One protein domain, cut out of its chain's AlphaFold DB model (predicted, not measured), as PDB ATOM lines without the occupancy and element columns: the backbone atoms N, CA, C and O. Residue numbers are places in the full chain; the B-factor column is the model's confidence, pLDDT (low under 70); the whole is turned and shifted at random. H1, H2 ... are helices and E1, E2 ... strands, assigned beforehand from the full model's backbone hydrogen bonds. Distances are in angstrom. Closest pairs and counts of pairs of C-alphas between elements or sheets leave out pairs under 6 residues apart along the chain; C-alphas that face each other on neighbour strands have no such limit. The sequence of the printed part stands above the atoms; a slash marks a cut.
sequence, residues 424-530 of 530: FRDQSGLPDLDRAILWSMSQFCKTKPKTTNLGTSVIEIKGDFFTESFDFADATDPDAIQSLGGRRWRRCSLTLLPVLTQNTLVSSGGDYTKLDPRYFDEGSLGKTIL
ATOM      1  N   PHE A 424      11.387   6.823  14.031       67.88
ATOM      2  CA  PHE A 424      12.617   7.511  14.410       67.88
ATOM      3  C   PHE A 424      13.399   6.633  15.380       67.88
ATOM      4  O   PHE A 424      13.286   6.760  16.598       67.88
ATOM      5  N   ARG A 425      14.183   5.706  14.838       64.38
ATOM      6  CA  ARG A 425      15.184   4.979  15.613       64.38
ATOM      7  C   ARG A 425      16.545   5.236  14.983       64.38
ATOM      8  O   ARG A 425      16.803   4.766  13.880       64.38
ATOM      9  N   ASP A 426      17.418   5.924  15.716       56.16
ATOM     10  CA  ASP A 426      18.875   5.855  15.529       56.16
ATOM     11  C   ASP A 426      19.361   4.482  16.019       56.16
ATOM     12  O   ASP A 426      20.111   4.358  16.985       56.16
ATOM     13  N   GLN A 427      18.847   3.410  15.413       61.22
ATOM     14  CA  GLN A 427      19.285   2.056  15.719       61.22
ATOM     15  C   GLN A 427      20.218   1.583  14.618       61.22
ATOM     16  O   GLN A 427      19.794   1.233  13.516       61.22
ATOM     17  N   SER A 428      21.509   1.554  14.940       68.44
ATOM     18  CA  SER A 428      22.425   0.633  14.287       68.44
ATOM     19  C   SER A 428      21.943  -0.795  14.571       68.44
ATOM     20  O   SER A 428      21.703  -1.159  15.719       68.44
ATOM     21  N   GLY A 429      21.766  -1.602  13.520       81.88
ATOM     22  CA  GLY A 429      21.413  -3.022  13.661       81.88
ATOM     23  C   GLY A 429      19.920  -3.356  13.588       81.88
ATOM     24  O   GLY A 429      19.459  -4.225  14.320       81.88
ATOM     25  N   LEU A 430      19.160  -2.706  12.699       88.06
ATOM     26  CA  LEU A 430      17.807  -3.173  12.375       88.06
ATOM     27  C   LEU A 430      17.842  -4.588  11.766       88.06
ATOM     28  O   LEU A 430      18.689  -4.829  10.890       88.06
ATOM     29  N   PRO A 431      16.908  -5.479  12.158       92.50
ATOM     30  CA  PRO A 431      16.731  -6.774  11.516       92.50
ATOM     31  C   PRO A 431      16.523  -6.626  10.011       92.50
ATOM     32  O   PRO A 431      15.883  -5.680   9.548       92.50
ATOM     33  N   ASP A 432      17.032  -7.586   9.246       94.31
ATOM     34  CA  ASP A 432      17.008  -7.552   7.784       94.31
ATOM     35  C   ASP A 432      15.588  -7.368   7.218       94.31
ATOM     36  O   ASP A 432      15.382  -6.545   6.327       94.31
ATOM     37  N   LEU A 433      14.581  -8.036   7.792       95.25
ATOM     38  CA  LEU A 433      13.182  -7.875   7.374       95.25
ATOM     39  C   LEU A 433      12.649  -6.459   7.617       95.25
ATOM     40  O   LEU A 433      11.977  -5.902   6.752       95.25
ATOM     41  N   ASP A 434      12.983  -5.844   8.751       94.19
ATOM     42  CA  ASP A 434      12.547  -4.481   9.063       94.19
ATOM     43  C   ASP A 434      13.208  -3.468   8.117       94.19
ATOM     44  O   ASP A 434      12.552  -2.535   7.644       94.19
ATOM     45  N   ARG A 435      14.481  -3.685   7.748       92.81
ATOM     46  CA  ARG A 435      15.153  -2.878   6.714       92.81
ATOM     47  C   ARG A 435      14.476  -3.034   5.353       92.81
ATOM     48  O   ARG A 435      14.262  -2.031   4.676       92.81
ATOM     49  N   ALA A 436      14.100  -4.254   4.971       95.38
ATOM     50  CA  ALA A 436      13.385  -4.524   3.722       95.38
ATOM     51  C   ALA A 436      12.003  -3.843   3.676       95.38
ATOM     52  O   ALA A 436      11.616  -3.307   2.631       95.38
ATOM     53  N   ILE A 437      11.280  -3.800   4.805       95.44
ATOM     54  CA  ILE A 437      10.008  -3.067   4.936       95.44
ATOM     55  C   ILE A 437      10.237  -1.573   4.711       95.44
ATOM     56  O   ILE A 437       9.560  -0.964   3.881       95.44
ATOM     57  N   LEU A 438      11.210  -0.981   5.411       94.06
ATOM     58  CA  LEU A 438      11.504   0.450   5.299       94.06
ATOM     59  C   LEU A 438      11.946   0.827   3.883       94.06
ATOM     60  O   LEU A 438      11.461   1.826   3.349       94.06
ATOM     61  N   TRP A 439      12.793   0.015   3.245       93.69
ATOM     62  CA  TRP A 439      13.165   0.209   1.844       93.69
ATOM     63  C   TRP A 439      11.943   0.158   0.927       93.69
ATOM     64  O   TRP A 439      11.701   1.112   0.189       93.69
ATOM     65  N   SER A 440      11.128  -0.893   1.025       95.56
ATOM     66  CA  SER A 440       9.935  -1.053   0.184       95.56
ATOM     67  C   SER A 440       8.963   0.118   0.331       95.56
ATOM     68  O   SER A 440       8.505   0.678  -0.664       95.56
ATOM     69  N   MET A 441       8.687   0.535   1.567       94.88
ATOM     70  CA  MET A 441       7.812   1.672   1.854       94.88
ATOM     71  C   MET A 441       8.401   2.991   1.341       94.88
ATOM     72  O   MET A 441       7.664   3.824   0.815       94.88
ATOM     73  N   SER A 442       9.719   3.182   1.455       93.44
ATOM     74  CA  SER A 442      10.402   4.389   0.973       93.44
ATOM     75  C   SER A 442      10.336   4.532  -0.548       93.44
ATOM     76  O   SER A 442      10.019   5.615  -1.049       93.44
ATOM     77  N   GLN A 443      10.541   3.430  -1.277       93.25
ATOM     78  CA  GLN A 443      10.432   3.399  -2.735       93.25
ATOM     79  C   GLN A 443       8.995   3.638  -3.178       93.25
ATOM     80  O   GLN A 443       8.742   4.485  -4.038       93.25
ATOM     81  N   PHE A 444       8.041   2.968  -2.530       93.19
ATOM     82  CA  PHE A 444       6.624   3.128  -2.830       93.19
ATOM     83  C   PHE A 444       6.146   4.574  -2.621       93.19
ATOM     84  O   PHE A 444       5.483   5.149  -3.484       93.19
ATOM     85  N   CYS A 445       6.550   5.210  -1.519       91.62
ATOM     86  CA  CYS A 445       6.194   6.596  -1.217       91.62
ATOM     87  C   CYS A 445       7.101   7.638  -1.890       91.62
ATOM     88  O   CYS A 445       6.909   8.835  -1.653       91.62
ATOM     89  N   LYS A 446       8.108   7.225  -2.673       92.38
ATOM     90  CA  LYS A 446       9.138   8.099  -3.270       92.38
ATOM     91  C   LYS A 446       9.751   9.079  -2.261       92.38
ATOM     92  O   LYS A 446      10.054  10.229  -2.583       92.38
ATOM     93  N   THR A 447       9.897   8.642  -1.017       85.81
ATOM     94  CA  THR A 447      10.396   9.459   0.094       85.81
ATOM     95  C   THR A 447      11.627   8.795   0.663       85.81
ATOM     96  O   THR A 447      11.598   7.619   1.006       85.81
ATOM     97  N   LYS A 448      12.723   9.551   0.782       76.56
ATOM     98  CA  LYS A 448      13.927   9.021   1.419       76.56
ATOM     99  C   LYS A 448      13.627   8.736   2.897       76.56
ATOM    100  O   LYS A 448      13.049   9.606   3.559       76.56
ATOM    101  N   PRO A 449      14.017   7.563   3.422       69.75
ATOM    102  CA  PRO A 449      13.926   7.303   4.849       69.75
ATOM    103  C   PRO A 449      14.731   8.367   5.600       69.75
ATOM    104  O   PRO A 449      15.804   8.773   5.155       69.75
ATOM    105  N   LYS A 450      14.224   8.833   6.745       68.50
ATOM    106  CA  LYS A 450      14.966   9.790   7.585       68.50
ATOM    107  C   LYS A 450      16.195   9.158   8.241       68.50
ATOM    108  O   LYS A 450      17.117   9.874   8.613       68.50
ATOM    109  N   THR A 451      16.215   7.833   8.362       66.31
ATOM    110  CA  THR A 451      17.362   7.066   8.850       66.31
ATOM    111  C   THR A 451      18.477   7.096   7.809       66.31
ATOM    112  O   THR A 451      18.299   6.627   6.685       66.31
ATOM    113  N   THR A 452      19.637   7.633   8.178       58.19
ATOM    114  CA  THR A 452      20.750   7.906   7.257       58.19
ATOM    115  C   THR A 452      21.523   6.664   6.810       58.19
ATOM    116  O   THR A 452      22.359   6.782   5.918       58.19
ATOM    117  N   ASN A 453      21.254   5.475   7.369       76.62
ATOM    118  CA  ASN A 453      21.994   4.266   7.008       76.62
ATOM    119  C   ASN A 453      21.155   2.979   7.140       76.62
ATOM    120  O   ASN A 453      21.218   2.283   8.150       76.62
ATOM    121  N   LEU A 454      20.366   2.648   6.110       81.69
ATOM    122  CA  LEU A 454      19.638   1.368   6.031       81.69
ATOM    123  C   LEU A 454      20.536   0.175   5.636       81.69
ATOM    124  O   LEU A 454      20.035  -0.934   5.471       81.69
ATOM    125  N   GLY A 455      21.849   0.375   5.475       86.44
ATOM    126  CA  GLY A 455      22.760  -0.675   5.023       86.44
ATOM    127  C   GLY A 455      22.498  -1.110   3.576       86.44
ATOM    128  O   GLY A 455      22.086  -0.305   2.740       86.44
ATOM    129  N   THR A 456      22.770  -2.382   3.272       90.50
ATOM    130  CA  THR A 456      22.583  -2.956   1.933       90.50
ATOM    131  C   THR A 456      21.101  -3.073   1.580       90.50
ATOM    132  O   THR A 456      20.284  -3.486   2.404       90.50
ATOM    133  N   SER A 457      20.750  -2.731   0.338       90.44
ATOM    134  CA  SER A 457      19.402  -2.935  -0.208       90.44
ATOM    135  C   SER A 457      19.136  -4.387  -0.605       90.44
ATOM    136  O   SER A 457      17.978  -4.784  -0.712       90.44
ATOM    137  N   VAL A 458      20.199  -5.178  -0.794       96.62
ATOM    138  CA  VAL A 458      20.116  -6.616  -1.049       96.62
ATOM    139  C   VAL A 458      19.927  -7.353   0.269       96.62
ATOM    140  O   VAL A 458      20.795  -7.297   1.145       96.62
ATOM    141  N   ILE A 459      18.782  -8.018   0.404       96.94
ATOM    142  CA  ILE A 459      18.361  -8.718   1.616       96.94
ATOM    143  C   ILE A 459      17.921 -10.135   1.250       96.94
ATOM    144  O   ILE A 459      17.170 -10.346   0.295       96.94
ATOM    145  N   GLU A 460      18.410 -11.106   2.013       97.69
ATOM    146  CA  GLU A 460      18.076 -12.516   1.875       97.69
ATOM    147  C   GLU A 460      16.884 -12.861   2.785       97.69
ATOM    148  O   GLU A 460      16.907 -12.603   3.987       97.69
ATOM    149  N   ILE A 461      15.813 -13.409   2.206       97.00
ATOM    150  CA  ILE A 461      14.563 -13.716   2.908       97.00
ATOM    151  C   ILE A 461      14.300 -15.217   2.829       97.00
ATOM    152  O   ILE A 461      14.255 -15.812   1.749       97.00
ATOM    153  N   LYS A 462      14.100 -15.824   3.998       96.50
ATOM    154  CA  LYS A 462      13.852 -17.256   4.154       96.50
ATOM    155  C   LYS A 462      12.361 -17.574   4.022       96.50
ATOM    156  O   LYS A 462      11.554 -17.122   4.830       96.50
ATOM    157  N   GLY A 463      11.999 -18.354   3.012       94.88
ATOM    158  CA  GLY A 463      10.690 -18.997   2.897       94.88
ATOM    159  C   GLY A 463      10.606 -20.288   3.718       94.88
ATOM    160  O   GLY A 463      11.515 -20.624   4.476       94.88
ATOM    161  N   ASP A 464       9.524 -21.047   3.538       93.69
ATOM    162  CA  ASP A 464       9.303 -22.285   4.307       93.69
ATOM    163  C   ASP A 464      10.382 -23.356   4.021       93.69
ATOM    164  O   ASP A 464      10.811 -24.074   4.922       93.69
ATOM    165  N   PHE A 465      10.857 -23.436   2.769       95.75
ATOM    166  CA  PHE A 465      11.778 -24.488   2.299       95.75
ATOM    167  C   PHE A 465      12.957 -23.977   1.463       95.75
ATOM    168  O   PHE A 465      13.767 -24.766   0.983       95.75
ATOM    169  N   PHE A 466      13.037 -22.672   1.235       96.25
ATOM    170  CA  PHE A 466      14.017 -22.069   0.339       96.25
ATOM    171  C   PHE A 466      14.354 -20.656   0.805       96.25
ATOM    172  O   PHE A 466      13.669 -20.094   1.659       96.25
ATOM    173  N   THR A 467      15.389 -20.076   0.212       97.38
ATOM    174  CA  THR A 467      15.794 -18.702   0.480       97.38
ATOM    175  C   THR A 467      15.942 -17.961  -0.841       97.38
ATOM    176  O   THR A 467      16.400 -18.540  -1.825       97.38
ATOM    177  N   GLU A 468      15.516 -16.704  -0.877       98.12
ATOM    178  CA  GLU A 468      15.626 -15.839  -2.052       98.12
ATOM    179  C   GLU A 468      16.224 -14.494  -1.639       98.12
ATOM    180  O   GLU A 468      15.912 -13.957  -0.574       98.12
ATOM    181  N   SER A 469      17.072 -13.931  -2.497       98.06
ATOM    182  CA  SER A 469      17.655 -12.603  -2.297       98.06
ATOM    183  C   SER A 469      16.937 -11.574  -3.159       98.06
ATOM    184  O   SER A 469      16.651 -11.821  -4.335       98.06
ATOM    185  N   PHE A 470      16.678 -10.403  -2.589       97.88
ATOM    186  CA  PHE A 470      15.955  -9.314  -3.239       97.88
ATOM    187  C   PHE A 470      16.737  -8.022  -3.107       97.88
ATOM    188  O   PHE A 470      17.212  -7.717  -2.018       97.88
ATOM    189  N   ASP A 471      16.821  -7.254  -4.191       97.12
ATOM    190  CA  ASP A 471      17.283  -5.872  -4.131       97.12
ATOM    191  C   ASP A 471      16.084  -4.933  -3.989       97.12
ATOM    192  O   ASP A 471      15.255  -4.803  -4.893       97.12
ATOM    193  N   PHE A 472      15.975  -4.288  -2.831       95.31
ATOM    194  CA  PHE A 472      14.881  -3.371  -2.534       95.31
ATOM    195  C   PHE A 472      15.124  -1.933  -3.020       95.31
ATOM    196  O   PHE A 472      14.224  -1.101  -2.891       95.31
ATOM    197  N   ALA A 473      16.295  -1.621  -3.589       91.19
ATOM    198  CA  ALA A 473      16.585  -0.284  -4.111       91.19
ATOM    199  C   ALA A 473      15.739   0.053  -5.349       91.19
ATOM    200  O   ALA A 473      15.223   1.164  -5.444       91.19
ATOM    201  N   ASP A 474      15.520  -0.922  -6.234       86.00
ATOM    202  CA  ASP A 474      14.805  -0.736  -7.510       86.00
ATOM    203  C   ASP A 474      13.347  -1.228  -7.468       86.00
ATOM    204  O   ASP A 474      12.630  -1.301  -8.471       86.00
ATOM    205  N   ALA A 475      12.878  -1.569  -6.272       90.69
ATOM    206  CA  ALA A 475      11.653  -2.310  -6.031       90.69
ATOM    207  C   ALA A 475      10.408  -1.397  -6.034       90.69
ATOM    208  O   ALA A 475       9.746  -1.239  -5.007       90.69
ATOM    209  N   THR A 476      10.086  -0.808  -7.192       90.50
ATOM    210  CA  THR A 476       9.024   0.209  -7.362       90.50
ATOM    211  C   THR A 476       7.596  -0.339  -7.472       90.50
ATOM    212  O   THR A 476       6.654   0.370  -7.121       90.50
ATOM    213  N   ASP A 477       7.417  -1.579  -7.940       94.81
ATOM    214  CA  ASP A 477       6.103  -2.237  -8.046       94.81
ATOM    215  C   ASP A 477       5.603  -2.637  -6.637       94.81
ATOM    216  O   ASP A 477       6.274  -3.425  -5.961       94.81
ATOM    217  N   PRO A 478       4.461  -2.103  -6.154       93.06
ATOM    218  CA  PRO A 478       3.932  -2.415  -4.827       93.06
ATOM    219  C   PRO A 478       3.275  -3.793  -4.729       93.06
ATOM    220  O   PRO A 478       3.061  -4.269  -3.614       93.06
ATOM    221  N   ASP A 479       2.950  -4.432  -5.850       94.94
ATOM    222  CA  ASP A 479       2.237  -5.710  -5.877       94.94
ATOM    223  C   ASP A 479       3.167  -6.888  -6.151       94.94
ATOM    224  O   ASP A 479       2.867  -8.022  -5.760       94.94
ATOM    225  N   ALA A 480       4.325  -6.633  -6.766       96.75
ATOM    226  CA  ALA A 480       5.313  -7.665  -7.034       96.75
ATOM    227  C   ALA A 480       6.767  -7.214  -6.853       96.75
ATOM    228  O   ALA A 480       7.107  -6.036  -6.908       96.75
ATOM    229  N   ILE A 481       7.656  -8.180  -6.638       97.62
ATOM    230  CA  ILE A 481       9.111  -7.987  -6.640       97.62
ATOM    231  C   ILE A 481       9.786  -9.163  -7.337       97.62
ATOM    232  O   ILE A 481       9.316 -10.298  -7.247       97.62
ATOM    233  N   GLN A 482      10.872  -8.897  -8.057       97.94
ATOM    234  CA  GLN A 482      11.680  -9.937  -8.683       97.94
ATOM    235  C   GLN A 482      12.881 -10.261  -7.788       97.94
ATOM    236  O   GLN A 482      13.613  -9.364  -7.381       97.94
ATOM    237  N   SER A 483      13.072 -11.537  -7.459       98.00
ATOM    238  CA  SER A 483      14.287 -12.022  -6.791       98.00
ATOM    239  C   SER A 483      15.493 -11.885  -7.723       98.00
ATOM    240  O   SER A 483      15.324 -11.970  -8.943       98.00
ATOM    241  N   LEU A 484      16.710 -11.849  -7.181       97.38
ATOM    242  CA  LEU A 484      17.945 -11.916  -7.977       97.38
ATOM    243  C   LEU A 484      18.047 -13.205  -8.820       97.38
ATOM    244  O   LEU A 484      18.690 -13.206  -9.865       97.38
ATOM    245  N   GLY A 485      17.342 -14.275  -8.431       96.69
ATOM    246  CA  GLY A 485      17.174 -15.499  -9.228       96.69
ATOM    247  C   GLY A 485      16.186 -15.391 -10.403       96.69
ATOM    248  O   GLY A 485      15.871 -16.399 -11.031       96.69
ATOM    249  N   GLY A 486      15.643 -14.203 -10.691       97.12
ATOM    250  CA  GLY A 486      14.745 -13.943 -11.823       97.12
ATOM    251  C   GLY A 486      13.268 -14.302 -11.605       97.12
ATOM    252  O   GLY A 486      12.449 -14.043 -12.487       97.12
ATOM    253  N   ARG A 487      12.885 -14.848 -10.446       97.81
ATOM    254  CA  ARG A 487      11.491 -15.196 -10.117       97.81
ATOM    255  C   ARG A 487      10.712 -13.982  -9.625       97.81
ATOM    256  O   ARG A 487      11.219 -13.192  -8.835       97.81
ATOM    257  N   ARG A 488       9.461 -13.847 -10.065       97.56
ATOM    258  CA  ARG A 488       8.557 -12.772  -9.638       97.56
ATOM    259  C   ARG A 488       7.646 -13.265  -8.515       97.56
ATOM    260  O   ARG A 488       6.976 -14.282  -8.672       97.56
ATOM    261  N   TRP A 489       7.595 -12.517  -7.421       97.44
ATOM    262  CA  TRP A 489       6.835 -12.833  -6.212       97.44
ATOM    263  C   TRP A 489       5.790 -11.761  -5.939       97.44
ATOM    264  O   TRP A 489       6.059 -10.579  -6.146       97.44
ATOM    265  N   ARG A 490       4.612 -12.168  -5.449       96.75
ATOM    266  CA  ARG A 490       3.618 -11.229  -4.911       96.75
ATOM    267  C   ARG A 490       4.122 -10.633  -3.603       96.75
ATOM    268  O   ARG A 490       4.856 -11.293  -2.865       96.75
ATOM    269  N   ARG A 491       3.696  -9.411  -3.302       96.50
ATOM    270  CA  ARG A 491       4.010  -8.742  -2.039       96.50
ATOM    271  C   ARG A 491       2.853  -8.786  -1.048       96.50
ATOM    272  O   ARG A 491       1.682  -8.831  -1.417       96.50
ATOM    273  N   CYS A 492       3.202  -8.735   0.230       95.94
ATOM    274  CA  CYS A 492       2.280  -8.486   1.322       95.94
ATOM    275  C   CYS A 492       1.681  -7.084   1.177       95.94
ATOM    276  O   CYS A 492       2.412  -6.098   1.094       95.94
ATOM    277  N   SER A 493       0.356  -6.983   1.227       93.38
ATOM    278  CA  SER A 493      -0.371  -5.712   1.073       93.38
ATOM    279  C   SER A 493      -0.081  -4.670   2.164       93.38
ATOM    280  O   SER A 493      -0.307  -3.483   1.944       93.38
ATOM    281  N   LEU A 494       0.417  -5.092   3.334       93.94
ATOM    282  CA  LEU A 494       0.725  -4.202   4.461       93.94
ATOM    283  C   LEU A 494       2.221  -3.894   4.579       93.94
ATOM    284  O   LEU A 494       2.603  -2.736   4.712       93.94
ATOM    285  N   THR A 495       3.071  -4.922   4.521       96.25
ATOM    286  CA  THR A 495       4.521  -4.778   4.743       96.25
ATOM    287  C   THR A 495       5.322  -4.592   3.454       96.25
ATOM    288  O   THR A 495       6.497  -4.251   3.521       96.25
ATOM    289  N   LEU A 496       4.713  -4.820   2.283       96.69
ATOM    290  CA  LEU A 496       5.348  -4.787   0.955       96.69
ATOM    291  C   LEU A 496       6.518  -5.777   0.767       96.69
ATOM    292  O   LEU A 496       7.252  -5.690  -0.221       96.69
ATOM    293  N   LEU A 497       6.672  -6.739   1.681       97.50
ATOM    294  CA  LEU A 497       7.636  -7.836   1.574       97.50
ATOM    295  C   LEU A 497       7.148  -8.925   0.609       97.50
ATOM    296  O   LEU A 497       5.936  -9.129   0.512       97.50
ATOM    297  N   PRO A 498       8.048  -9.662  -0.066       97.56
ATOM    298  CA  PRO A 498       7.667 -10.825  -0.862       97.56
ATOM    299  C   PRO A 498       7.004 -11.904   0.002       97.56
ATOM    300  O   PRO A 498       7.424 -12.180   1.125       97.56
ATOM    301  N   VAL A 499       5.972 -12.543  -0.543       96.88
ATOM    302  CA  VAL A 499       5.263 -13.649   0.105       96.88
ATOM    303  C   VAL A 499       5.941 -14.971  -0.263       96.88
ATOM    304  O   VAL A 499       5.699 -15.512  -1.339       96.88
ATOM    305  N   LEU A 500       6.802 -15.478   0.628       96.38
ATOM    306  CA  LEU A 500       7.577 -16.722   0.439       96.38
ATOM    307  C   LEU A 500       7.084 -17.906   1.287       96.38
ATOM    308  O   LEU A 500       7.738 -18.948   1.343       96.38
ATOM    309  N   THR A 501       5.958 -17.738   1.977       94.31
ATOM    310  CA  THR A 501       5.369 -18.741   2.871       94.31
ATOM    311  C   THR A 501       3.922 -19.013   2.488       94.31
ATOM    312  O   THR A 501       3.235 -18.136   1.957       94.31
ATOM    313  N   GLN A 502       3.447 -20.223   2.775       90.62
ATOM    314  CA  GLN A 502       2.026 -20.569   2.663       90.62
ATOM    315  C   GLN A 502       1.193 -20.000   3.821       90.62
ATOM    316  O   GLN A 502      -0.022 -19.851   3.686       90.62
ATOM    317  N   ASN A 503       1.835 -19.636   4.936       88.12
ATOM    318  CA  ASN A 503       1.182 -19.073   6.117       88.12
ATOM    319  C   ASN A 503       0.818 -17.606   5.882       88.12
ATOM    320  O   ASN A 503       1.490 -16.677   6.335       88.12
ATOM    321  N   THR A 504      -0.254 -17.405   5.125       89.06
ATOM    322  CA  THR A 504      -0.767 -16.087   4.769       89.06
ATOM    323  C   THR A 504      -2.219 -15.936   5.178       89.06
ATOM    324  O   THR A 504      -2.968 -16.905   5.292       89.06
ATOM    325  N   LEU A 505      -2.615 -14.691   5.408       85.69
ATOM    326  CA  LEU A 505      -3.991 -14.305   5.659       85.69
ATOM    327  C   LEU A 505      -4.528 -13.613   4.406       85.69
ATOM    328  O   LEU A 505      -3.907 -12.678   3.897       85.69
ATOM    329  N   VAL A 506      -5.689 -14.054   3.926       81.31
ATOM    330  CA  VAL A 506      -6.384 -13.455   2.779       81.31
ATOM    331  C   VAL A 506      -7.569 -12.642   3.290       81.31
ATOM    332  O   VAL A 506      -8.303 -13.085   4.176       81.31
ATOM    333  N   SER A 507      -7.742 -11.424   2.779       73.75
ATOM    334  CA  SER A 507      -8.909 -10.605   3.124       73.75
ATOM    335  C   SER A 507     -10.169 -11.092   2.409       73.75
ATOM    336  O   SER A 507     -10.114 -11.420   1.233       73.75
ATOM    337  N   SER A 508     -11.322 -11.039   3.074       61.62
ATOM    338  CA  SER A 508     -12.611 -11.463   2.507       61.62
ATOM    339  C   SER A 508     -13.119 -10.605   1.335       61.62
ATOM    340  O   SER A 508     -14.025 -11.039   0.635       61.62
ATOM    341  N   GLY A 509     -12.556  -9.410   1.121       61.84
ATOM    342  CA  GLY A 509     -12.984  -8.457   0.087       61.84
ATOM    343  C   GLY A 509     -12.008  -8.254  -1.074       61.84
ATOM    344  O   GLY A 509     -12.154  -7.277  -1.797       61.84
ATOM    345  N   GLY A 510     -10.997  -9.113  -1.243       65.81
ATOM    346  CA  GLY A 510     -10.075  -9.017  -2.379       65.81
ATOM    347  C   GLY A 510      -8.895  -9.984  -2.309       65.81
ATOM    348  O   GLY A 510      -8.641 -10.588  -1.268       65.81
ATOM    349  N   ASP A 511      -8.122 -10.057  -3.397       75.12
ATOM    350  CA  ASP A 511      -6.921 -10.904  -3.559       75.12
ATOM    351  C   ASP A 511      -5.719 -10.457  -2.691       75.12
ATOM    352  O   ASP A 511      -4.560 -10.808  -2.948       75.12
ATOM    353  N   TYR A 512      -5.969  -9.665  -1.646       82.88
ATOM    354  CA  TYR A 512      -4.936  -9.120  -0.779       82.88
ATOM    355  C   TYR A 512      -4.405 -10.190   0.156       82.88
ATOM    356  O   TYR A 512      -5.089 -10.679   1.057       82.88
ATOM    357  N   THR A 513      -3.131 -10.500  -0.044       87.25
ATOM    358  CA  THR A 513      -2.379 -11.417   0.801       87.25
ATOM    359  C   THR A 513      -1.639 -10.623   1.875       87.25
ATOM    360  O   THR A 513      -1.035  -9.576   1.603       87.25
ATOM    361  N   LYS A 514      -1.700 -11.103   3.113       91.12
ATOM    362  CA  LYS A 514      -0.944 -10.589   4.257       91.12
ATOM    363  C   LYS A 514      -0.099 -11.717   4.828       91.12
ATOM    364  O   LYS A 514      -0.549 -12.859   4.871       91.12
ATOM    365  N   LEU A 515       1.114 -11.402   5.259       92.00
ATOM    366  CA  LEU A 515       1.934 -12.356   6.002       92.00
ATOM    367  C   LEU A 515       1.317 -12.597   7.385       92.00
ATOM    368  O   LEU A 515       0.703 -11.697   7.959       92.00
ATOM    369  N   ASP A 516       1.469 -13.809   7.909       88.75
ATOM    370  CA  ASP A 516       1.106 -14.109   9.292       88.75
ATOM    371  C   ASP A 516       2.069 -13.385  10.260       88.75
ATOM    372  O   ASP A 516       3.286 -13.487  10.076       88.75
ATOM    373  N   PRO A 517       1.583 -12.680  11.303       88.25
ATOM    374  CA  PRO A 517       2.447 -12.019  12.289       88.25
ATOM    375  C   PRO A 517       3.473 -12.950  12.952       88.25
ATOM    376  O   PRO A 517       4.514 -12.487  13.411       88.25
ATOM    377  N   ARG A 518       3.204 -14.263  13.004       87.75
ATOM    378  CA  ARG A 518       4.123 -15.286  13.540       87.75
ATOM    379  C   ARG A 518       5.389 -15.470  12.701       87.75
ATOM    380  O   ARG A 518       6.317 -16.121  13.165       87.75
ATOM    381  N   TYR A 519       5.427 -14.918  11.489       89.38
ATOM    382  CA  TYR A 519       6.614 -14.904  10.636       89.38
ATOM    383  C   TYR A 519       7.711 -13.957  11.153       89.38
ATOM    384  O   TYR A 519       8.853 -14.043  10.713       89.38
ATOM    385  N   PHE A 520       7.377 -13.058  12.082       91.69
ATOM    386  CA  PHE A 520       8.278 -12.027  12.579       91.69
ATOM    387  C   PHE A 520       8.623 -12.217  14.058       91.69
ATOM    388  O   PHE A 520       7.793 -12.658  14.859       91.69
ATOM    389  N   ASP A 521       9.832 -11.796  14.428       91.62
ATOM    390  CA  ASP A 521      10.290 -11.785  15.816       91.62
ATOM    391  C   ASP A 521       9.497 -10.786  16.675       91.62
ATOM    392  O   ASP A 521       8.960  -9.781  16.187       91.62
ATOM    393  N   GLU A 522       9.435 -11.051  17.983       87.06
ATOM    394  CA  GLU A 522       8.813 -10.141  18.949       87.06
ATOM    395  C   GLU A 522       9.473  -8.756  18.921       87.06
ATOM    396  O   GLU A 522      10.695  -8.625  18.963       87.06
ATOM    397  N   GLY A 523       8.649  -7.706  18.870       85.31
ATOM    398  CA  GLY A 523       9.112  -6.314  18.854       85.31
ATOM    399  C   GLY A 523       9.664  -5.810  17.513       85.31
ATOM    400  O   GLY A 523      10.130  -4.670  17.455       85.31
ATOM    401  N   SER A 524       9.609  -6.619  16.450       91.38
ATOM    402  CA  SER A 524       9.955  -6.189  15.088       91.38
ATOM    403  C   SER A 524       8.911  -5.244  14.488       91.38
ATOM    404  O   SER A 524       7.719  -5.293  14.818       91.38
ATOM    405  N   LEU A 525       9.347  -4.408  13.545       91.94
ATOM    406  CA  LEU A 525       8.468  -3.500  12.805       91.94
ATOM    407  C   LEU A 525       7.392  -4.271  12.032       91.94
ATOM    408  O   LEU A 525       6.223  -3.877  12.037       91.94
ATOM    409  N   GLY A 526       7.776  -5.373  11.383       92.69
ATOM    410  CA  GLY A 526       6.840  -6.214  10.636       92.69
ATOM    411  C   GLY A 526       5.701  -6.748  11.500       92.69
ATOM    412  O   GLY A 526       4.549  -6.716  11.068       92.69
ATOM    413  N   LYS A 527       5.997  -7.148  12.742       91.75
ATOM    414  CA  LYS A 527       4.981  -7.627  13.682       91.75
ATOM    415  C   LYS A 527       4.056  -6.522  14.184       91.75
ATOM    416  O   LYS A 527       2.873  -6.767  14.344       91.75
ATOM    417  N   THR A 528       4.572  -5.317  14.412       90.19
ATOM    418  CA  THR A 528       3.754  -4.160  14.814       90.19
ATOM    419  C   THR A 528       2.773  -3.722  13.718       90.19
ATOM    420  O   THR A 528       1.679  -3.247  14.019       90.19
ATOM    421  N   ILE A 529       3.154  -3.853  12.441       91.31
ATOM    422  CA  ILE A 529       2.303  -3.476  11.299       91.31
ATOM    423  C   ILE A 529       1.136  -4.460  11.093       91.31
ATOM    424  O   ILE A 529       0.061  -4.035  10.659       91.31
ATOM    425  N   LEU A 530       1.355  -5.755  11.346       89.00
ATOM    426  CA  LEU A 530       0.388  -6.840  11.120       89.00
ATOM    427  C   LEU A 530      -0.536  -7.042  12.331       89.00
ATOM    428  O   LEU A 530      -1.774  -7.098  12.124       89.00
TER     429      LEU A 530
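What this domain is: This is residues 424 to 530 of the 530 residues of the protein "Transcription factor tau subunit" of Wickerhamiella sorbophila (UniProt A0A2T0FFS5). Little regular structure: loops make most of a rounded body, with helix H1 near its middle, hairpin E1-E2 and short helix H2 near it, and hairpins E3-E4 and E5-E6 apart from it. The 107 printed residues include, in order, H1, E1 to E6 and H2, the strands in three antiparallel pairs. The class is mixed, with 40 residues in named elements; the whole is compact, radius of gyration of the C-alphas 13.2 A, spans 37 by 31 by 27 A.

How they stand to each other: The closest C-alphas of H1, residues 432 to 444, and E1, residues 458 to 462, are Asp 432 and Ile 459, 6.4 A apart. Within hydrogen-bond range are N 459 of E1 and O 470 of E2, residues 467 to 471, at 2.9 A; N 481 of E3, residues 480 to 482, and O 489 of E4, residues 488 to 490, at 2.9 A; and N 505 of E5, residues 504 to 506, and O 514 of E6, residues 513 to 515, at 2.8 A. H2, residues 525 to 529, touches residues 433 to 437 of H1 alone; closest C-alphas Asp 434 and Leu 525, 5.6 A. In H1 and H2 every O i to N i+4 pair is within range.

Where its parts are: H1 begins at C-alpha 432 (17.008, -7.552, 7.784) and spans 18.3 A. H2 ends at C-alpha 529 (2.303, -3.476, 11.299).

The domain as a whole: The farthest C-alphas, Ser 428 and Gly 509, are 39.2 A apart. The printed part has no cut; links H1 to E1 and E4 to E5 are long. Residues 424 to 428, 449 to 452 and 508 to 510 have pLDDT under 70.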